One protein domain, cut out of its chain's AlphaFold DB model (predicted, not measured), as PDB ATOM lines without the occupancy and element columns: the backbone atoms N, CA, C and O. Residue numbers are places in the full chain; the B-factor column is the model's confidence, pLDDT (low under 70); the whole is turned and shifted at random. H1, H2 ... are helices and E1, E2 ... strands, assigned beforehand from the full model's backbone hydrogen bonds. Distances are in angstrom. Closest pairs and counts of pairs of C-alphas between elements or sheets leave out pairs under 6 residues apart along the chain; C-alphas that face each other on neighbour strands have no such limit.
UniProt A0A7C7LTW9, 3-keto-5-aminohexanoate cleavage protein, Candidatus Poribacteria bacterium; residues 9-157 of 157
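This is residues 9 to 157 of the 157 residues of the protein "3-keto-5-aminohexanoate cleavage protein" of Candidatus Poribacteria bacterium (UniProt A0A7C7LTW9). A small twisted sheet of three parallel strands, E1, E2 and E3, makes a wall with the helices H2, H3 and H4 packed over one of its faces, each running along the strands. H1 sits beyond H2 at one end of the long axis, while H5 packs on H4 near the other end, with the little strand E4 beside them; from H5 the last stretch reaches back across the structure, and residues 148 to 154 stand free before H6 comes down to the sheet with its residues 155 to 156. The printed part has 149 residues, with six named helices and four named strands in the order H1 E1 H2 E2 H3 E3 H4 E4 H5 H6. The class is mixed, helices and strands. The whole is compact, with a radius of gyration of the C-alphas of 15.7 A, and spans 45 by 36 by 27 A.

H1, residues 9 to 20, is not on the sheet; it is close to but not clearly touching H2, residues 32 to 43, where the closest C-alphas, those of Ala 12 and Leu 41, are 6.9 A apart. Edge strand E1, residues 26 to 29, runs parallel to inner strand E2, residues 51 to 57, at 37 degrees, with N 27 and O 52 at 2.9 A and N 54 and O 27 at 2.8 A within hydrogen-bond range. H2 is on the sheet over E1 and E2 at a height of 8.6 A, along the strands, at 3 degrees to E1 on the local plane. E2 is also parallel to the other edge strand, E3, residues 83 to 89, at 25 degrees, with N 55 and O 86 at 2.9 A within hydrogen-bond range. H3, residues 69 to 78, lies over E2 and E3 on the same face as H2, at a height of 9.8 A. E1, H2, E2 and E2, H3, E3 are strand-helix-strand units, two parallel neighbour strands with a helix between them, each with a right-handed crossover. H4, residues 95 to 104, lies over E3 at a height of 8.3 A; it touches H3 at a steep tilt of 40 degrees, the same way, with the closest C-alphas, those of Pro 69 and Ile 98, 6.0 A apart. With H2, H3 and H4 on one face of the sheet, the arrangement is two layers, one of strands and one of helices. E4, residues 118 to 120, pairs with no named strand, but is antiparallel to residues 123 to 124. H5, residues 128 to 141, touches H4 with residues 135 to 139 alone; the closest C-alphas, those of Ile 103 and Ser 139, are 6.9 A apart. H6, residues 149 to 156, only grazes the sheet, and the C-alphas of Trp 52 and Ile 156, the closest of E2 and H6, are 6.1 A apart. In H1, H2, H3, H4, H5 and H6 every O i to N i+4 pair is within hydrogen-bond range.

H1 begins at C-alpha 9, (-55.499, -11.166, -9.325), and is 16.7 A long from first to last C-alpha. E1 is followed by H2, 16.8 A, E2, 18.9 A, and H3, 14.2 A. E3 measures 19.2 A and ends at C-alpha 89, (-34.368, 6.897, -9.474). H4 measures 14.3 A, and E4 comes between it and H5, the longest helix, at 20.3 A. H6, 10.4 A, ends at C-alpha 156, (-47.576, 6.381, -24.944).

The C-alphas of Gly 45 and Gly 122, the two farthest apart, are 46.2 A from each other. The printed part has no cut and ends at the chain's last residue, Gly 157. The links E2 to H3 and H4 to E4 are long, with 11 and 13 residues. The mean pLDDT of the printed part is 96.6, and residue 62 alone is under 70.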
ATOM      1  N   ASP A   9     -54.064 -11.369  -9.154       96.62
ATOM      2  CA  ASP A   9     -55.499 -11.166  -9.325       96.62
ATOM      3  C   ASP A   9     -55.819  -9.674  -9.218       96.62
ATOM      4  O   ASP A   9     -56.547  -9.147 -10.057       96.62
ATOM      5  N   GLU A  10     -55.171  -8.968  -8.290       96.62
ATOM      6  CA  GLU A  10     -55.219  -7.511  -8.187       96.62
ATOM      7  C   GLU A  10     -54.670  -6.833  -9.452       96.62
ATOM      8  O   GLU A  10     -55.327  -5.961 -10.019       96.62
ATOM      9  N   LEU A  11     -53.513  -7.273  -9.968       96.75
ATOM     10  CA  LEU A  11     -52.960  -6.725 -11.215       96.75
ATOM     11  C   LEU A  11     -53.905  -6.923 -12.415       96.75
ATOM     12  O   LEU A  11     -54.026  -6.042 -13.270       96.75
ATOM     13  N   ALA A  12     -54.571  -8.080 -12.490       97.75
ATOM     14  CA  ALA A  12     -55.570  -8.350 -13.519       97.75
ATOM     15  C   ALA A  12     -56.792  -7.435 -13.367       97.75
ATOM     16  O   ALA A  12     -57.317  -6.947 -14.367       97.75
ATOM     17  N   GLU A  13     -57.222  -7.179 -12.133       97.88
ATOM     18  CA  GLU A  13     -58.354  -6.304 -11.848       97.88
ATOM     19  C   GLU A  13     -58.067  -4.844 -12.200       97.88
ATOM     20  O   GLU A  13     -58.882  -4.213 -12.871       97.88
ATOM     21  N   TYR A  14     -56.875  -4.331 -11.880       97.06
ATOM     22  CA  TYR A  14     -56.452  -2.998 -12.319       97.06
ATOM     23  C   TYR A  14     -56.530  -2.843 -13.838       97.06
ATOM     24  O   TYR A  14     -57.031  -1.829 -14.326       97.06
ATOM     25  N   CYS A  15     -56.112  -3.856 -14.601       97.94
ATOM     26  CA  CYS A  15     -56.215  -3.828 -16.060       97.94
ATOM     27  C   CYS A  15     -57.673  -3.792 -16.550       97.94
ATOM     28  O   CYS A  15     -57.981  -3.066 -17.492       97.94
ATOM     29  N   ARG A  16     -58.588  -4.537 -15.913       98.19
ATOM     30  CA  ARG A  16     -60.013  -4.532 -16.290       98.19
ATOM     31  C   ARG A  16     -60.674  -3.193 -15.996       98.19
ATOM     32  O   ARG A  16     -61.306  -2.630 -16.884       98.19
ATOM     33  N   VAL A  17     -60.493  -2.679 -14.780       98.12
ATOM     34  CA  VAL A  17     -61.095  -1.412 -14.350       98.12
ATOM     35  C   VAL A  17     -60.574  -0.265 -15.209       98.12
ATOM     36  O   VAL A  17     -61.353   0.506 -15.757       98.12
ATOM     37  N   THR A  18     -59.261  -0.163 -15.413       97.50
ATOM     38  CA  THR A  18     -58.709   0.904 -16.264       97.50
ATOM     39  C   THR A  18     -59.192   0.811 -17.712       97.50
ATOM     40  O   THR A  18     -59.495   1.842 -18.311       97.50
ATOM     41  N   ALA A  19     -59.366  -0.399 -18.257       96.56
ATOM     42  CA  ALA A  19     -59.944  -0.588 -19.583       96.56
ATOM     43  C   ALA A  19     -61.412  -0.128 -19.673       96.56
ATOM     44  O   ALA A  19     -61.786   0.447 -20.696       96.56
ATOM     45  N   GLU A  20     -62.221  -0.333 -18.628       97.88
ATOM     46  CA  GLU A  20     -63.608   0.159 -18.549       97.88
ATOM     47  C   GLU A  20     -63.672   1.691 -18.647       97.88
ATOM     48  O   GLU A  20     -64.508   2.235 -19.366       97.88
ATOM     49  N   TYR A  21     -62.742   2.385 -17.987       97.44
ATOM     50  CA  TYR A  21     -62.672   3.849 -17.984       97.44
ATOM     51  C   TYR A  21     -61.839   4.443 -19.129       97.44
ATOM     52  O   TYR A  21     -61.699   5.662 -19.212       97.44
ATOM     53  N   GLY A  22     -61.272   3.614 -20.010       95.56
ATOM     54  CA  GLY A  22     -60.394   4.082 -21.086       95.56
ATOM     55  C   GLY A  22     -59.103   4.740 -20.584       95.56
ATOM     56  O   GLY A  22     -58.561   5.617 -21.252       95.56
ATOM     57  N   VAL A  23     -58.613   4.338 -19.409       96.00
ATOM     58  CA  VAL A  23     -57.382   4.850 -18.801       96.00
ATOM     59  C   VAL A  23     -56.210   3.954 -19.190       96.00
ATOM     60  O   VAL A  23     -56.268   2.732 -19.063       96.00
ATOM     61  N   LYS A  24     -55.116   4.562 -19.651       95.06
ATOM     62  CA  LYS A  24     -53.865   3.850 -19.924       95.06
ATOM     63  C   LYS A  24     -53.158   3.505 -18.613       95.06
ATOM     64  O   LYS A  24     -52.984   4.369 -17.758       95.06
ATOM     65  N   VAL A  25     -52.716   2.258 -18.474       96.44
ATOM     66  CA  VAL A  25     -51.915   1.812 -17.326       96.44
ATOM     67  C   VAL A  25     -50.439   2.147 -17.550       96.44
ATOM     68  O   VAL A  25     -49.863   1.760 -18.567       96.44
ATOM     69  N   GLU A  26     -49.824   2.804 -16.566       97.50
ATOM     70  CA  GLU A  26     -48.370   2.868 -16.400       97.50
ATOM     71  C   GLU A  26     -47.922   1.701 -15.512       97.50
ATOM     72  O   GLU A  26     -48.320   1.589 -14.355       97.50
ATOM     73  N   VAL A  27     -47.123   0.789 -16.065       97.25
ATOM     74  CA  VAL A  27     -46.637  -0.393 -15.347       97.25
ATOM     75  C   VAL A  27     -45.408  -0.024 -14.523       97.25
ATOM     76  O   VAL A  27     -44.325   0.181 -15.067       97.25
ATOM     77  N   GLU A  28     -45.538  -0.017 -13.204       95.38
ATOM     78  CA  GLU A  28     -44.423   0.262 -12.298       95.38
ATOM     79  C   GLU A  28     -43.571  -0.992 -12.028       95.38
ATOM     80  O   GLU A  28     -43.951  -1.904 -11.290       95.38
ATOM     81  N   ALA A  29     -42.384  -1.059 -12.635       95.44
ATOM     82  CA  ALA A  29     -41.464  -2.186 -12.518       95.44
ATOM     83  C   ALA A  29     -40.260  -1.849 -11.619       95.44
ATOM     84  O   ALA A  29     -39.249  -1.299 -12.057       95.44
ATOM     85  N   PHE A  30     -40.340  -2.269 -10.354       94.44
ATOM     86  CA  PHE A  30     -39.253  -2.155  -9.365       94.44
ATOM     87  C   PHE A  30     -38.133  -3.192  -9.540       94.44
ATOM     88  O   PHE A  30     -37.037  -3.047  -8.996       94.44
ATOM     89  N   HIS A  31     -38.405  -4.245 -10.309       92.94
ATOM     90  CA  HIS A  31     -37.452  -5.254 -10.765       92.94
ATOM     91  C   HIS A  31     -37.988  -5.941 -12.020       92.94
ATOM     92  O   HIS A  31     -39.173  -5.834 -12.347       92.94
ATOM     93  N   TYR A  32     -37.161  -6.762 -12.664       94.31
ATOM     94  CA  TYR A  32     -37.523  -7.427 -13.917       94.31
ATOM     95  C   TYR A  32     -38.774  -8.324 -13.834       94.31
ATOM     96  O   TYR A  32     -39.557  -8.394 -14.775       94.31
ATOM     97  N   GLY A  33     -39.051  -8.938 -12.678       94.12
ATOM     98  CA  GLY A  33     -40.312  -9.662 -12.455       94.12
ATOM     99  C   GLY A  33     -41.590  -8.815 -12.625       94.12
ATOM    100  O   GLY A  33     -42.634  -9.372 -12.945       94.12
ATOM    101  N   GLY A  34     -41.523  -7.483 -12.475       94.44
ATOM    102  CA  GLY A  34     -42.642  -6.583 -12.780       94.44
ATOM    103  C   GLY A  34     -42.922  -6.519 -14.283       94.44
ATOM    104  O   GLY A  34     -44.072  -6.641 -14.696       94.44
ATOM    105  N   ILE A  35     -41.862  -6.462 -15.102       96.81
ATOM    106  CA  ILE A  35     -41.970  -6.573 -16.566       96.81
ATOM    107  C   ILE A  35     -42.567  -7.929 -16.943       96.81
ATOM    108  O   ILE A  35     -43.487  -7.992 -17.752       96.81
ATOM    109  N   TRP A  36     -42.106  -9.015 -16.313       96.88
ATOM    110  CA  TRP A  36     -42.651 -10.349 -16.575       96.88
ATOM    111  C   TRP A  36     -44.153 -10.444 -16.259       96.88
ATOM    112  O   TRP A  36     -44.917 -10.991 -17.053       96.88
ATOM    113  N   ASN A  37     -44.607  -9.872 -15.137       96.94
ATOM    114  CA  ASN A  37     -46.037  -9.832 -14.814       96.94
ATOM    115  C   ASN A  37     -46.838  -9.036 -15.856       96.94
ATOM    116  O   ASN A  37     -47.930  -9.459 -16.223       96.94
ATOM    117  N   ALA A  38     -46.296  -7.932 -16.375       97.88
ATOM    118  CA  ALA A  38     -46.941  -7.175 -17.442       97.88
ATOM    119  C   ALA A  38     -47.000  -7.949 -18.768       97.88
ATOM    120  O   ALA A  38     -48.047  -7.956 -19.409       97.88
ATOM    121  N   VAL A  39     -45.937  -8.670 -19.145       98.19
ATOM    122  CA  VAL A  39     -45.952  -9.583 -20.306       98.19
ATOM    123  C   VAL A  39     -47.073 -10.610 -20.165       98.19
ATOM    124  O   VAL A  39     -47.883 -10.756 -21.076       98.19
ATOM    125  N   ARG A  40     -47.203 -11.241 -18.993       98.06
ATOM    126  CA  ARG A  40     -48.299 -12.179 -18.713       98.06
ATOM    127  C   ARG A  40     -49.681 -11.536 -18.896       98.06
ATOM    128  O   ARG A  40     -50.592 -12.190 -19.395       98.06
ATOM    129  N   LEU A  41     -49.872 -10.283 -18.481       98.44
ATOM    130  CA  LEU A  41     -51.153  -9.576 -18.642       98.44
ATOM    131  C   LEU A  41     -51.448  -9.235 -20.109       98.44
ATOM    132  O   LEU A  41     -52.608  -9.281 -20.518       98.44
ATOM    133  N   VAL A  42     -50.415  -8.947 -20.909       98.25
ATOM    134  CA  VAL A  42     -50.536  -8.791 -22.367       98.25
ATOM    135  C   VAL A  42     -50.930 -10.118 -23.020       98.25
ATOM    136  O   VAL A  42     -51.877 -10.151 -23.801       98.25
ATOM    137  N   GLU A  43     -50.277 -11.228 -22.664       98.00
ATOM    138  CA  GLU A  43     -50.600 -12.574 -23.172       98.00
ATOM    139  C   GLU A  43     -52.037 -13.007 -22.835       98.00
ATOM    140  O   GLU A  43     -52.667 -13.739 -23.593       98.00
ATOM    141  N   GLN A  44     -52.578 -12.524 -21.714       98.06
ATOM    142  CA  GLN A  44     -53.968 -12.744 -21.304       98.06
ATOM    143  C   GLN A  44     -54.974 -11.803 -21.985       98.06
ATOM    144  O   GLN A  44     -56.173 -11.925 -21.745       98.06
ATOM    145  N   GLY A  45     -54.510 -10.853 -22.801       97.69
ATOM    146  CA  GLY A  45     -55.351  -9.844 -23.447       97.69
ATOM    147  C   GLY A  45     -55.915  -8.788 -22.491       97.69
ATOM    148  O   GLY A  45     -56.830  -8.060 -22.869       97.69
ATOM    149  N   LEU A  46     -55.394  -8.702 -21.262       98.12
ATOM    150  CA  LEU A  46     -55.853  -7.752 -20.243       98.12
ATOM    151  C   LEU A  46     -55.148  -6.397 -20.357       98.12
ATOM    152  O   LEU A  46     -55.771  -5.367 -20.118       98.12
ATOM    153  N   LEU A  47     -53.871  -6.388 -20.747       97.88
ATOM    154  CA  LEU A  47     -53.082  -5.171 -20.938       97.88
ATOM    155  C   LEU A  47     -52.821  -4.932 -22.430       97.88
ATOM    156  O   LEU A  47     -52.280  -5.795 -23.121       97.88
ATOM    157  N   LYS A  48     -53.200  -3.755 -22.935       95.69
ATOM    158  CA  LYS A  48     -53.049  -3.400 -24.354       95.69
ATOM    159  C   LYS A  48     -51.662  -2.829 -24.653       95.69
ATOM    160  O   LYS A  48     -51.150  -2.005 -23.899       95.69
ATOM    161  N   THR A  49     -51.096  -3.215 -25.794       96.19
ATOM    162  CA  THR A  49     -49.850  -2.654 -26.339       96.19
ATOM    163  C   THR A  49     -50.110  -1.386 -27.177       96.19
ATOM    164  O   THR A  49     -51.184  -1.298 -27.775       96.19
ATOM    165  N   PRO A  50     -49.144  -0.451 -27.299       96.56
ATOM    166  CA  PRO A  50     -47.832  -0.463 -26.643       96.56
ATOM    167  C   PRO A  50     -47.967  -0.286 -25.126       96.56
ATOM    168  O   PRO A  50     -48.860   0.414 -24.662       96.56
ATOM    169  N   VAL A  51     -47.127  -0.960 -24.347       98.12
ATOM    170  CA  VAL A  51     -47.138  -0.851 -22.881       98.12
ATOM    171  C   VAL A  51     -46.218   0.287 -22.461       98.12
ATOM    172  O   VAL A  51     -45.074   0.351 -22.909       98.12
ATOM    173  N   TRP A  52     -46.700   1.158 -21.578       98.12
ATOM    174  CA  TRP A  52     -45.880   2.178 -20.934       98.12
ATOM    175  C   TRP A  52     -45.413   1.672 -19.572       98.12
ATOM    176  O   TRP A  52     -46.230   1.327 -18.721       98.12
ATOM    177  N   THR A  53     -44.099   1.580 -19.383       98.19
ATOM    178  CA  THR A  53     -43.489   0.983 -18.186       98.19
ATOM    179  C   THR A  53     -42.566   1.980 -17.502       98.19
ATOM    180  O   THR A  53     -41.841   2.713 -18.165       98.19
ATOM    181  N   THR A  54     -42.499   1.958 -16.180       98.06
ATOM    182  CA  THR A  54     -41.522   2.741 -15.421       98.06
ATOM    183  C   THR A  54     -40.550   1.818 -14.732       98.06
ATOM    184  O   THR A  54     -40.937   0.947 -13.954       98.06
ATOM    185  N   PHE A  55     -39.263   1.993 -15.022       98.12
ATOM    186  CA  PHE A  55     -38.201   1.272 -14.335       98.12
ATOM    187  C   PHE A  55     -37.808   2.048 -13.081       98.12
ATOM    188  O   PHE A  55     -37.245   3.140 -13.164       98.12
ATOM    189  N   PHE A  56     -38.095   1.474 -11.915       96.62
ATOM    190  CA  PHE A  56     -37.763   2.066 -10.622       96.62
ATOM    191  C   PHE A  56     -36.420   1.526 -10.123       96.62
ATOM    192  O   PHE A  56     -36.277   0.349  -9.786       96.62
ATOM    193  N   LEU A  57     -35.414   2.399 -10.057       97.56
ATOM    194  CA  LEU A  57     -34.058   2.087  -9.601       97.56
ATOM    195  C   LEU A  57     -33.760   2.809  -8.274       97.56
ATOM    196  O   LEU A  57     -34.182   3.938  -8.053       97.56
ATOM    197  N   GLY A  58     -33.019   2.182  -7.356       94.94
ATOM    198  CA  GLY A  58     -32.643   2.816  -6.077       94.94
ATOM    199  C   GLY A  58     -33.693   2.744  -4.963       94.94
ATOM    200  O   GLY A  58     -33.382   3.054  -3.816       94.94
ATOM    201  N   TRP A  59     -34.886   2.224  -5.248       91.38
ATOM    202  CA  TRP A  59     -35.977   2.048  -4.287       91.38
ATOM    203  C   TRP A  59     -35.723   0.871  -3.333       91.38
ATOM    204  O   TRP A  59     -36.152  -0.256  -3.575       91.38
ATOM    205  N   LYS A  60     -34.937   1.103  -2.273       86.19
ATOM    206  CA  LYS A  60     -34.516   0.056  -1.319       86.19
ATOM    207  C   LYS A  60     -35.731  -0.626  -0.672       86.19
ATOM    208  O   LYS A  60     -36.514   0.017   0.021       86.19
ATOM    209  N   GLY A  61     -35.843  -1.943  -0.828       81.62
ATOM    210  CA  GLY A  61     -36.962  -2.739  -0.316       81.62
ATOM    211  C   GLY A  61     -36.882  -4.200  -0.761       81.62
ATOM    212  O   GLY A  61     -35.849  -4.635  -1.264       81.62
ATOM    213  N   GLY A  62     -37.967  -4.960  -0.570       68.94
ATOM    214  CA  GLY A  62     -38.039  -6.375  -0.975       68.94
ATOM    215  C   GLY A  62     -37.935  -6.593  -2.490       68.94
ATOM    216  O   GLY A  62     -37.461  -7.635  -2.928       68.94
ATOM    217  N   CYS A  63     -38.297  -5.579  -3.276       73.62
ATOM    218  CA  CYS A  63     -38.219  -5.574  -4.729       73.62
ATOM    219  C   CYS A  63     -37.301  -4.431  -5.178       73.62
ATOM    220  O   CYS A  63     -37.780  -3.351  -5.496       73.62
ATOM    221  N   TRP A  64     -35.980  -4.633  -5.129       88.56
ATOM    222  CA  TRP A  64     -34.998  -3.572  -5.383       88.56
ATOM    223  C   TRP A  64     -34.178  -3.825  -6.649       88.56
ATOM    224  O   TRP A  64     -33.533  -4.865  -6.779       88.56
ATOM    225  N   THR A  65     -34.124  -2.825  -7.530       95.81
ATOM    226  CA  THR A  65     -33.132  -2.740  -8.610       95.81
ATOM    227  C   THR A  65     -32.056  -1.714  -8.237       95.81
ATOM    228  O   THR A  65     -32.391  -0.570  -7.906       95.81
ATOM    229  N   PRO A  66     -30.755  -2.067  -8.274       96.19
ATOM    230  CA  PRO A  66     -29.695  -1.141  -7.893       96.19
ATOM    231  C   PRO A  66     -29.590   0.030  -8.884       96.19
ATOM    232  O   PRO A  66     -29.662  -0.196 -10.093       96.19
ATOM    233  N   PRO A  67     -29.365   1.276  -8.420       96.94
ATOM    234  CA  PRO A  67     -29.300   2.456  -9.280       96.94
ATOM    235  C   PRO A  67     -27.925   2.559  -9.951       96.94
ATOM    236  O   PRO A  67     -27.102   3.414  -9.642       96.94
ATOM    237  N   THR A  68     -27.650   1.618 -10.853       98.06
ATOM    238  CA  THR A  68     -26.378   1.509 -11.577       98.06
ATOM    239  C   THR A  68     -26.621   1.496 -13.083       98.06
ATOM    240  O   THR A  68     -27.641   0.954 -13.520       98.06
ATOM    241  N   PRO A  69     -25.684   2.010 -13.903       97.94
ATOM    242  CA  PRO A  69     -25.818   1.940 -15.356       97.94
ATOM    243  C   PRO A  69     -25.995   0.503 -15.857       97.94
ATOM    244  O   PRO A  69     -26.807   0.261 -16.738       97.94
ATOM    245  N   LYS A  70     -25.320  -0.476 -15.233       98.25
ATOM    246  CA  LYS A  70     -25.454  -1.899 -15.579       98.25
ATOM    247  C   LYS A  70     -26.878  -2.426 -15.376       98.25
ATOM    248  O   LYS A  70     -27.365  -3.184 -16.205       98.25
ATOM    249  N   ALA A  71     -27.542  -2.032 -14.290       97.88
ATOM    250  CA  ALA A  71     -28.931  -2.410 -14.052       97.88
ATOM    251  C   ALA A  71     -29.882  -1.724 -15.039       97.88
ATOM    252  O   ALA A  71     -30.803  -2.361 -15.538       97.88
ATOM    253  N   MET A  72     -29.625  -0.455 -15.365       98.38
ATOM    254  CA  MET A  72     -30.394   0.259 -16.378       98.38
ATOM    255  C   MET A  72     -30.257  -0.396 -17.761       98.38
ATOM    256  O   MET A  72     -31.264  -0.678 -18.401       98.38
ATOM    257  N   MET A  73     -29.032  -0.717 -18.187       98.31
ATOM    258  CA  MET A  73     -28.771  -1.455 -19.429       98.31
ATOM    259  C   MET A  73     -29.468  -2.815 -19.428       98.31
ATOM    260  O   MET A  73     -30.146  -3.144 -20.387       98.31
ATOM    261  N   TYR A  74     -29.394  -3.563 -18.322       98.38
ATOM    262  CA  TYR A  74     -30.099  -4.839 -18.200       98.38
ATOM    263  C   TYR A  74     -31.610  -4.688 -18.433       98.38
ATOM    264  O   TYR A  74     -32.184  -5.450 -19.205       98.38
ATOM    265  N   MET A  75     -32.253  -3.700 -17.802       98.00
ATOM    266  CA  MET A  75     -33.690  -3.456 -17.977       98.00
ATOM    267  C   MET A  75     -34.028  -3.012 -19.409       98.00
ATOM    268  O   MET A  75     -35.038  -3.450 -19.950       98.00
ATOM    269  N   HIS A  76     -33.182  -2.182 -20.029       98.00
ATOM    270  CA  HIS A  76     -33.325  -1.764 -21.427       98.00
ATOM    271  C   HIS A  76     -33.207  -2.947 -22.399       98.00
ATOM    272  O   HIS A  76     -34.111  -3.151 -23.201       98.00
ATOM    273  N   ASP A  77     -32.140  -3.743 -22.291       97.94
ATOM    274  CA  ASP A  77     -31.822  -4.834 -23.224       97.94
ATOM    275  C   ASP A  77     -32.859  -5.965 -23.198       97.94
ATOM    276  O   ASP A  77     -33.014  -6.692 -24.175       97.94
ATOM    277  N   HIS A  78     -33.555  -6.140 -22.071       97.44
ATOM    278  CA  HIS A  78     -34.500  -7.240 -21.880       97.44
ATOM    279  C   HIS A  78     -35.967  -6.805 -21.972       97.44
ATOM    280  O   HIS A  78     -36.861  -7.643 -21.856       97.44
ATOM    281  N   LYS A  79     -36.265  -5.515 -22.167       95.94
ATOM    282  CA  LYS A  79     -37.657  -5.087 -22.346       95.94
ATOM    283  C   LYS A  79     -38.227  -5.697 -23.647       95.94
ATOM    284  O   LYS A  79     -37.513  -5.749 -24.648       95.94
ATOM    285  N   PRO A  80     -39.511  -6.083 -23.696       97.19
ATOM    286  CA  PRO A  80     -40.144  -6.468 -24.957       97.19
ATOM    287  C   PRO A  80     -40.216  -5.300 -25.959       97.19
ATOM    288  O   PRO A  80     -40.284  -4.133 -25.563       97.19
ATOM    289  N   ASP A  81     -40.275  -5.594 -27.259       94.62
ATOM    290  CA  ASP A  81     -40.309  -4.561 -28.313       94.62
ATOM    291  C   ASP A  81     -41.500  -3.603 -28.168       94.62
ATOM    292  O   ASP A  81     -41.339  -2.388 -28.257       94.62
ATOM    293  N   ASN A  82     -42.679  -4.137 -27.835       94.88
ATOM    294  CA  ASN A  82     -43.912  -3.362 -27.650       94.88
ATOM    295  C   ASN A  82     -44.001  -2.653 -26.285       94.88
ATOM    296  O   ASN A  82     -45.092  -2.249 -25.874       94.88
ATOM    297  N   PHE A  83     -42.891  -2.555 -25.550       97.88
ATOM    298  CA  PHE A  83     -42.807  -1.871 -24.265       97.88
ATOM    299  C   PHE A  83     -41.941  -0.617 -24.417       97.88
ATOM    300  O   PHE A  83     -40.729  -0.689 -24.662       97.88
ATOM    301  N   ASN A  84     -42.577   0.534 -24.229       97.38
ATOM    302  CA  ASN A  84     -41.920   1.815 -24.018       97.38
ATOM    303  C   ASN A  84     -41.643   1.990 -22.526       97.38
ATOM    304  O   ASN A  84     -42.360   1.439 -21.685       97.38
ATOM    305  N   TYR A  85     -40.596   2.746 -22.190       98.31
ATOM    306  CA  TYR A  85     -40.261   2.960 -20.789       98.31
ATOM    307  C   TYR A  85     -39.819   4.376 -20.450       98.31
ATOM    308  O   TYR A  85     -39.139   5.037 -21.238       98.31
ATOM    309  N   ASN A  86     -40.131   4.786 -19.222       98.44
ATOM    310  CA  ASN A  86     -39.417   5.832 -18.507       98.44
ATOM    311  C   ASN A  86     -38.670   5.254 -17.289       98.44
ATOM    312  O   ASN A  86     -38.769   4.062 -16.985       98.44
ATOM    313  N   VAL A  87     -37.855   6.076 -16.628       98.50
ATOM    314  CA  VAL A  87     -37.023   5.654 -15.492       98.50
ATOM    315  C   VAL A  87     -37.181   6.633 -14.335       98.50
ATOM    316  O   VAL A  87     -37.028   7.838 -14.536       98.50
ATOM    317  N   SER A  88     -37.417   6.100 -13.133       97.69
ATOM    318  CA  SER A  88     -37.389   6.819 -11.852       97.69
ATOM    319  C   SER A  88     -36.228   6.313 -10.991       97.69
ATOM    320  O   SER A  88     -35.910   5.119 -10.981       97.69
ATOM    321  N   VAL A  89     -35.566   7.220 -10.263       97.56
ATOM    322  CA  VAL A  89     -34.368   6.897  -9.474       97.56
ATOM    323  C   VAL A  89     -34.419   7.529  -8.085       97.56
ATOM    324  O   VAL A  89     -34.200   8.736  -7.951       97.56
ATOM    325  N   MET A  90     -34.597   6.709  -7.046       94.88
ATOM    326  CA  MET A  90     -34.571   7.137  -5.638       94.88
ATOM    327  C   MET A  90     -33.170   6.990  -5.034       94.88
ATOM    328  O   MET A  90     -32.927   6.214  -4.111       94.88
ATOM    329  N   ASP A  91     -32.213   7.731  -5.588       95.56
ATOM    330  CA  ASP A  91     -30.864   7.849  -5.034       95.56
ATOM    331  C   ASP A  91     -30.228   9.200  -5.421       95.56
ATOM    332  O   ASP A  91     -29.871   9.402  -6.583       95.56
ATOM    333  N   PRO A  92     -30.055  10.149  -4.480       95.31
ATOM    334  CA  PRO A  92     -29.489  11.476  -4.760       95.31
ATOM    335  C   PRO A  92     -28.107  11.483  -5.420       95.31
ATOM    336  O   PRO A  92     -27.778  12.441  -6.117       95.31
ATOM    337  N   SER A  93     -27.293  10.445  -5.211       96.00
ATOM    338  CA  SER A  93     -25.914  10.403  -5.711       96.00
ATOM    339  C   SER A  93     -25.802   9.947  -7.166       96.00
ATOM    340  O   SER A  93     -24.856  10.333  -7.854       96.00
ATOM    341  N   THR A  94     -26.775   9.158  -7.630       97.06
ATOM    342  CA  THR A  94     -26.769   8.505  -8.947       97.06
ATOM    343  C   THR A  94     -27.927   8.923  -9.858       97.06
ATOM    344  O   THR A  94     -27.864   8.667 -11.058       97.06
ATOM    345  N   HIS A  95     -28.960   9.594  -9.330       97.31
ATOM    346  CA  HIS A  95     -30.174   9.986 -10.058       97.31
ATOM    347  C   HIS A  95     -29.889  10.605 -11.428       97.31
ATOM    348  O   HIS A  95     -30.335  10.085 -12.447       97.31
ATOM    349  N   TRP A  96     -29.071  11.658 -11.478       98.19
ATOM    350  CA  TRP A  96     -28.775  12.343 -12.737       98.19
ATOM    351  C   TRP A  96     -27.999  11.459 -13.721       98.19
ATOM    352  O   TRP A  96     -28.297  11.481 -14.913       98.19
ATOM    353  N   GLN A  97     -27.041  10.655 -13.251       98.19
ATOM    354  CA  GLN A  97     -26.256   9.749 -14.095       98.19
ATOM    355  C   GLN A  97     -27.131   8.642 -14.702       98.19
ATOM    356  O   GLN A  97     -26.988   8.316 -15.881       98.19
ATOM    357  N   ILE A  98     -28.062   8.082 -13.925       98.69
ATOM    358  CA  ILE A  98     -28.957   7.017 -14.390       98.69
ATOM    359  C   ILE A  98     -30.016   7.551 -15.355       98.69
ATOM    360  O   ILE A  98     -30.208   6.953 -16.411       98.69
ATOM    361  N   LEU A  99     -30.634   8.702 -15.074       98.75
ATOM    362  CA  LEU A  99     -31.559   9.334 -16.023       98.75
ATOM    363  C   LEU A  99     -30.858   9.713 -17.333       98.75
ATOM    364  O   LEU A  99     -31.398   9.501 -18.416       98.75
ATOM    365  N   THR A 100     -29.618  10.199 -17.249       98.69
ATOM    366  CA  THR A 100     -28.788  10.462 -18.434       98.69
ATOM    367  C   THR A 100     -28.520   9.181 -19.224       98.69
ATOM    368  O   THR A 100     -28.637   9.174 -20.445       98.69
ATOM    369  N   THR A 101     -28.225   8.072 -18.538       98.69
ATOM    370  CA  THR A 101     -28.058   6.757 -19.178       98.69
ATOM    371  C   THR A 101     -29.339   6.330 -19.896       98.69
ATOM    372  O   THR A 101     -29.277   5.875 -21.034       98.69
ATOM    373  N   ALA A 102     -30.511   6.525 -19.281       98.69
ATOM    374  CA  ALA A 102     -31.795   6.222 -19.906       98.69
ATOM    375  C   ALA A 102     -32.025   7.036 -21.190       98.69
ATOM    376  O   ALA A 102     -32.457   6.463 -22.187       98.69
ATOM    377  N   ILE A 103     -31.672   8.329 -21.191       98.69
ATOM    378  CA  ILE A 103     -31.717   9.193 -22.385       98.69
ATOM    379  C   ILE A 103     -30.794   8.661 -23.488       98.69
ATOM    380  O   ILE A 103     -31.230   8.564 -24.632       98.69
ATOM    381  N   ILE A 104     -29.553   8.292 -23.153       98.50
ATOM    382  CA  ILE A 104     -28.571   7.747 -24.109       98.50
ATOM    383  C   ILE A 104     -29.087   6.458 -24.761       98.50
ATOM    384  O   ILE A 104     -28.909   6.260 -25.958       98.50
ATOM    385  N   LEU A 105     -29.762   5.605 -23.988       98.25
ATOM    386  CA  LEU A 105     -30.374   4.364 -24.470       98.25
ATOM    387  C   LEU A 105     -31.688   4.593 -25.248       98.25
ATOM    388  O   LEU A 105     -32.347   3.634 -25.636       98.25
ATOM    389  N   GLY A 106     -32.112   5.845 -25.456       97.38
ATOM    390  CA  GLY A 106     -33.350   6.189 -26.164       97.38
ATOM    391  C   GLY A 106     -34.630   6.078 -25.324       97.38
ATOM    392  O   GLY A 106     -35.720   6.316 -25.840       97.38
ATOM    393  N   GLY A 107     -34.524   5.767 -24.031       97.75
ATOM    394  CA  GLY A 107     -35.651   5.691 -23.097       97.75
ATOM    395  C   GLY A 107     -36.131   7.049 -22.596       97.75
ATOM    396  O   GLY A 107     -35.496   8.072 -22.830       97.75
ATOM    397  N   HIS A 108     -37.250   7.093 -21.884       98.56
ATOM    398  CA  HIS A 108     -37.775   8.316 -21.269       98.56
ATOM    399  C   HIS A 108     -37.329   8.446 -19.804       98.56
ATOM    400  O   HIS A 108     -36.713   7.543 -19.235       98.56
ATOM    401  N   VAL A 109     -37.605   9.591 -19.185       98.56
ATOM    402  CA  VAL A 109     -37.157   9.910 -17.822       98.56
ATOM    403  C   VAL A 109     -38.296  10.497 -17.010       98.56
ATOM    404  O   VAL A 109     -39.135  11.218 -17.548       98.56
ATOM    405  N   ARG A 110     -38.288  10.212 -15.711       98.38
ATOM    406  CA  ARG A 110     -39.199  10.774 -14.725       98.38
ATOM    407  C   ARG A 110     -38.382  11.516 -13.664       98.38
ATOM    408  O   ARG A 110     -37.384  11.003 -13.157       98.38
ATOM    409  N   VAL A 111     -38.782  12.753 -13.377       98.38
ATOM    410  CA  VAL A 111     -38.203  13.602 -12.326       98.38
ATOM    411  C   VAL A 111     -39.316  14.215 -11.492       98.38
ATOM    412  O   VAL A 111     -40.407  14.471 -11.995       98.38
ATOM    413  N   GLY A 112     -39.010  14.520 -10.238       97.75
ATOM    414  CA  GLY A 112     -39.943  15.165  -9.327       97.75
ATOM    415  C   GLY A 112     -39.519  14.966  -7.880       97.75
ATOM    416  O   GLY A 112     -38.721  14.085  -7.565       97.75
ATOM    417  N   MET A 113     -40.065  15.791  -6.992       97.12
ATOM    418  CA  MET A 113     -39.819  15.712  -5.552       97.12
ATOM    419  C   MET A 113     -40.303  14.393  -4.935       97.12
ATOM    420  O   MET A 113     -39.783  14.017  -3.889       97.12
ATOM    421  N   GLU A 114     -41.253  13.706  -5.581       95.12
ATOM    422  CA  GLU A 114     -41.700  12.358  -5.204       95.12
ATOM    423  C   GLU A 114     -40.561  11.336  -5.292       95.12
ATOM    424  O   GLU A 114     -40.333  10.583  -4.350       95.12
ATOM    425  N   ASP A 115     -39.816  11.345  -6.400       94.44
ATOM    426  CA  ASP A 115     -38.741  10.383  -6.635       94.44
ATOM    427  C   ASP A 115     -37.433  10.836  -5.976       94.44
ATOM    428  O   ASP A 115     -36.721  10.058  -5.335       94.44
ATOM    429  N   ASN A 116     -37.076  12.110  -6.180       95.44
ATOM    430  CA  ASN A 116     -35.826  12.676  -5.703       95.44
ATOM    431  C   ASN A 116     -35.862  14.215  -5.661       95.44
ATOM    432  O   ASN A 116     -35.779  14.870  -6.703       95.44
ATOM    433  N   PRO A 117     -35.890  14.831  -4.468       96.94
ATOM    434  CA  PRO A 117     -36.001  16.280  -4.350       96.94
ATOM    435  C   PRO A 117     -34.658  17.025  -4.482       96.94
ATOM    436  O   PRO A 117     -34.609  18.222  -4.203       96.94
ATOM    437  N   TYR A 118     -33.552  16.371  -4.863       97.56
ATOM    438  CA  TYR A 118     -32.208  16.965  -4.855       97.56
ATOM    439  C   TYR A 118     -31.706  17.384  -6.249       97.56
ATOM    440  O   TYR A 118     -31.562  16.570  -7.158       97.56
ATOM    441  N   LEU A 119     -31.284  18.646  -6.397       96.75
ATOM    442  CA  LEU A 119     -30.541  19.127  -7.576       96.75
ATOM    443  C   LEU A 119     -29.078  18.668  -7.582       96.75
ATOM    444  O   LEU A 119     -28.463  18.511  -8.644       96.75
ATOM    445  N   ALA A 120     -28.515  18.520  -6.389       94.88
ATOM    446  CA  ALA A 120     -27.190  17.994  -6.098       94.88
ATOM    447  C   ALA A 120     -27.199  17.446  -4.665       94.88
ATOM    448  O   ALA A 120     -28.093  17.774  -3.882       94.88
ATOM    449  N   LEU A 121     -26.201  16.640  -4.299       94.06
ATOM    450  CA  LEU A 121     -26.074  16.135  -2.931       94.06
ATOM    451  C   LEU A 121     -26.102  17.288  -1.917       94.06
ATOM    452  O   LEU A 121     -25.348  18.252  -2.039       94.06
ATOM    453  N   GLY A 122     -27.016  17.204  -0.948       94.25
ATOM    454  CA  GLY A 122     -27.224  18.238   0.073       94.25
ATOM    455  C   GLY A 122     -27.946  19.507  -0.405       94.25
ATOM    456  O   GLY A 122     -28.192  20.395   0.406       94.25
ATOM    457  N   LYS A 123     -28.319  19.609  -1.688       97.19
ATOM    458  CA  LYS A 123     -29.039  20.756  -2.255       97.19
ATOM    459  C   LYS A 123     -30.406  20.337  -2.790       97.19
ATOM    460  O   LYS A 123     -30.513  19.819  -3.903       97.19
ATOM    461  N   TYR A 124     -31.443  20.627  -2.012       97.75
ATOM    462  CA  TYR A 124     -32.830  20.469  -2.436       97.75
ATOM    463  C   TYR A 124     -33.188  21.416  -3.587       97.75
ATOM    464  O   TYR A 124     -32.683  22.541  -3.665       97.75
ATOM    465  N   ALA A 125     -34.068  20.951  -4.467       98.00
ATOM    466  CA  ALA A 125     -34.797  21.789  -5.401       98.00
ATOM    467  C   ALA A 125     -35.828  22.639  -4.645       98.00
ATOM    468  O   ALA A 125     -36.409  22.197  -3.653       98.00
ATOM    469  N   LYS A 126     -36.087  23.850  -5.130       98.00
ATOM    470  CA  LYS A 126     -37.141  24.733  -4.611       98.00
ATOM    471  C   LYS A 126     -38.510  24.427  -5.212       98.00
ATOM    472  O   LYS A 126     -39.526  24.820  -4.651       98.00
ATOM    473  N   SER A 127     -38.541  23.753  -6.358       98.44
ATOM    474  CA  SER A 127     -39.760  23.369  -7.066       98.44
ATOM    475  C   SER A 127     -39.503  22.149  -7.954       98.44
ATOM    476  O   SER A 127     -38.360  21.860  -8.309       98.44
ATOM    477  N   ASN A 128     -40.568  21.452  -8.361       98.62
ATOM    478  CA  ASN A 128     -40.467  20.428  -9.407       98.62
ATOM    479  C   ASN A 128     -39.921  21.013 -10.723       98.62
ATOM    480  O   ASN A 128     -39.189  20.330 -11.434       98.62
ATOM    481  N   ALA A 129     -40.216  22.286 -11.015       98.62
ATOM    482  CA  ALA A 129     -39.730  22.957 -12.216       98.62
ATOM    483  C   ALA A 129     -38.194  23.012 -12.276       98.62
ATOM    484  O   ALA A 129     -37.637  22.740 -13.331       98.62
ATOM    485  N   GLU A 130     -37.492  23.237 -11.157       98.69
ATOM    486  CA  GLU A 130     -36.017  23.223 -11.156       98.69
ATOM    487  C   GLU A 130     -35.440  21.838 -11.524       98.69
ATOM    488  O   GLU A 130     -34.400  21.741 -12.182       98.69
ATOM    489  N   LEU A 131     -36.110  20.750 -11.118       98.69
ATOM    490  CA  LEU A 131     -35.721  19.383 -11.488       98.69
ATOM    491  C   LEU A 131     -35.962  19.133 -12.984       98.69
ATOM    492  O   LEU A 131     -35.087  18.595 -13.668       98.69
ATOM    493  N   VAL A 132     -37.115  19.580 -13.494       98.75
ATOM    494  CA  VAL A 132     -37.468  19.519 -14.919       98.75
ATOM    495  C   VAL A 132     -36.466  20.314 -15.759       98.75
ATOM    496  O   VAL A 132     -35.873  19.769 -16.683       98.75
ATOM    497  N   GLU A 133     -36.178  21.568 -15.414       98.75
ATOM    498  CA  GLU A 133     -35.209  22.416 -16.121       98.75
ATOM    499  C   GLU A 133     -33.828  21.761 -16.223       98.75
ATOM    500  O   GLU A 133     -33.159  21.835 -17.259       98.75
ATOM    501  N   LYS A 134     -33.391  21.081 -15.155       98.56
ATOM    502  CA  LYS A 134     -32.117  20.368 -15.153       98.56
ATOM    503  C   LYS A 134     -32.110  19.201 -16.137       98.56
ATOM    504  O   LYS A 134     -31.148  19.104 -16.901       98.56
ATOM    505  N   ILE A 135     -33.128  18.338 -16.135       98.56
ATOM    506  CA  ILE A 135     -33.158  17.190 -17.053       98.56
ATOM    507  C   ILE A 135     -33.394  17.622 -18.504       98.56
ATOM    508  O   ILE A 135     -32.779  17.060 -19.406       98.56
ATOM    509  N   VAL A 136     -34.179  18.681 -18.731       98.69
ATOM    510  CA  VAL A 136     -34.379  19.298 -20.052       98.69
ATOM    511  C   VAL A 136     -33.055  19.796 -20.626       98.69
ATOM    512  O   VAL A 136     -32.734  19.499 -21.775       98.69
ATOM    513  N   ARG A 137     -32.253  20.513 -19.824       98.75
ATOM    514  CA  ARG A 137     -30.913  20.946 -20.242       98.75
ATOM    515  C   ARG A 137     -30.045  19.746 -20.608       98.75
ATOM    516  O   ARG A 137     -29.492  19.731 -21.694       98.75
ATOM    517  N   ILE A 138     -29.967  18.734 -19.740       98.62
ATOM    518  CA  ILE A 138     -29.176  17.517 -20.000       98.62
ATOM    519  C   ILE A 138     -29.607  16.846 -21.314       98.62
ATOM    520  O   ILE A 138     -28.752  16.496 -22.120       98.62
ATOM    521  N   SER A 139     -30.913  16.697 -21.552       98.62
ATOM    522  CA  SER A 139     -31.441  16.095 -22.783       98.62
ATOM    523  C   SER A 139     -31.012  16.869 -24.033       98.62
ATOM    524  O   SER A 139     -30.547  16.266 -24.999       98.62
ATOM    525  N   ARG A 140     -31.094  18.205 -23.997       98.62
ATOM    526  CA  ARG A 140     -30.695  19.070 -25.118       98.62
ATOM    527  C   ARG A 140     -29.190  19.087 -25.367       98.62
ATOM    528  O   ARG A 140     -28.784  19.065 -26.521       98.62
ATOM    529  N   GLU A 141     -28.369  19.046 -24.317       98.62
ATOM    530  CA  GLU A 141     -26.909  18.883 -24.453       98.62
ATOM    531  C   GLU A 141     -26.536  17.557 -25.146       98.62
ATOM    532  O   GLU A 141     -25.490  17.454 -25.779       98.62
ATOM    533  N   LEU A 142     -27.406  16.545 -25.065       98.38
ATOM    534  CA  LEU A 142     -27.265  15.259 -25.759       98.38
ATOM    535  C   LEU A 142     -27.971  15.225 -27.125       98.38
ATOM    536  O   LEU A 142     -28.058  14.165 -27.740       98.38
ATOM    537  N   GLY A 143     -28.486  16.362 -27.604       98.00
ATOM    538  CA  GLY A 143     -29.153  16.475 -28.902       98.00
ATOM    539  C   GLY A 143     -30.556  15.865 -28.960       98.00
ATOM    540  O   GLY A 143     -31.039  15.574 -30.053       98.00
ATOM    541  N   ARG A 144     -31.220  15.652 -27.814       97.94
ATOM    542  CA  ARG A 144     -32.578  15.098 -27.750       97.94
ATOM    543  C   ARG A 144     -33.584  16.130 -27.244       97.94
ATOM    544  O   ARG A 144     -33.512  16.569 -26.094       97.94
ATOM    545  N   GLU A 145     -34.550  16.466 -28.095       97.75
ATOM    546  CA  GLU A 145     -35.635  17.391 -27.755       97.75
ATOM    547  C   GLU A 145     -36.701  16.773 -26.844       97.75
ATOM    548  O   GLU A 145     -36.791  15.556 -26.662       97.75
ATOM    549  N   ILE A 146     -37.491  17.656 -26.236       98.19
ATOM    550  CA  ILE A 146     -38.513  17.309 -25.250       98.19
ATOM    551  C   ILE A 146     -39.870  17.234 -25.932       98.19
ATOM    552  O   ILE A 146     -40.300  18.207 -26.547       98.19
ATOM    553  N   ALA A 147     -40.541  16.096 -25.763       98.31
ATOM    554  CA  ALA A 147     -41.894  15.902 -26.256       98.31
ATOM    555  C   ALA A 147     -42.861  16.899 -25.601       98.31
ATOM    556  O   ALA A 147     -42.891  17.069 -24.378       98.31
ATOM    557  N   SER A 148     -43.680  17.533 -26.427       98.56
ATOM    558  CA  SER A 148     -44.909  18.194 -26.017       98.56
ATOM    559  C   SER A 148     -45.913  17.177 -25.455       98.56
ATOM    560  O   SER A 148     -45.789  15.974 -25.699       98.56
ATOM    561  N   PRO A 149     -46.949  17.628 -24.728       98.31
ATOM    562  CA  PRO A 149     -48.002  16.733 -24.247       98.31
ATOM    563  C   PRO A 149     -48.700  15.936 -25.360       98.31
ATOM    564  O   PRO A 149     -49.037  14.774 -25.154       98.31
ATOM    565  N   GLU A 150     -48.878  16.535 -26.539       98.44
ATOM    566  CA  GLU A 150     -49.478  15.870 -27.704       98.44
ATOM    567  C   GLU A 150     -48.568  14.757 -28.246       98.44
ATOM    568  O   GLU A 150     -49.005  13.625 -28.437       98.44
ATOM    569  N   GLU A 151     -47.273  15.039 -28.414       98.31
ATOM    570  CA  GLU A 151     -46.292  14.023 -28.821       98.31
ATOM    571  C   GLU A 151     -46.189  12.904 -27.778       98.31
ATOM    572  O   GLU A 151     -46.111  11.730 -28.134       98.31
ATOM    573  N   ALA A 152     -46.243  13.244 -26.485       97.69
ATOM    574  CA  ALA A 152     -46.253  12.257 -25.412       97.69
ATOM    575  C   ALA A 152     -47.473  11.328 -25.505       97.69
ATOM    576  O   ALA A 152     -47.313  10.119 -25.361       97.69
ATOM    577  N   HIS A 153     -48.661  11.861 -25.812       96.00
ATOM    578  CA  HIS A 153     -49.867  11.053 -26.022       96.00
ATOM    579  C   HIS A 153     -49.671  10.038 -27.157       96.00
ATOM    580  O   HIS A 153     -50.009   8.867 -27.013       96.00
ATOM    581  N   GLN A 154     -49.058  10.458 -28.264       96.12
ATOM    582  CA  GLN A 154     -48.786   9.588 -29.411       96.12
ATOM    583  C   GLN A 154     -47.728   8.515 -29.106       96.12
ATOM    584  O   GLN A 154     -47.847   7.385 -29.573       96.12
ATOM    585  N   ILE A 155     -46.705   8.850 -28.313       95.19
ATOM    586  CA  ILE A 155     -45.642   7.918 -27.900       95.19
ATOM    587  C   ILE A 155     -46.174   6.854 -26.928       95.19
ATOM    588  O   ILE A 155     -45.788   5.684 -27.012       95.19
ATOM    589  N   ILE A 156     -47.018   7.262 -25.978       95.06
ATOM    590  CA  ILE A 156     -47.576   6.381 -24.944       95.06
ATOM    591  C   ILE A 156     -48.646   5.452 -25.542       95.06
ATOM    592  O   ILE A 156     -48.689   4.269 -25.178       95.06
ATOM    593  N   GLY A 157     -49.457   5.971 -26.473       90.62
ATOM    594  CA  GLY A 157     -50.622   5.287 -27.049       90.62
ATOM    595  C   GLY A 157     -51.642   4.891 -25.992       90.62
ATOM    596  O   GLY A 157     -52.219   3.788 -26.142       90.62
TER     597      GLY A 157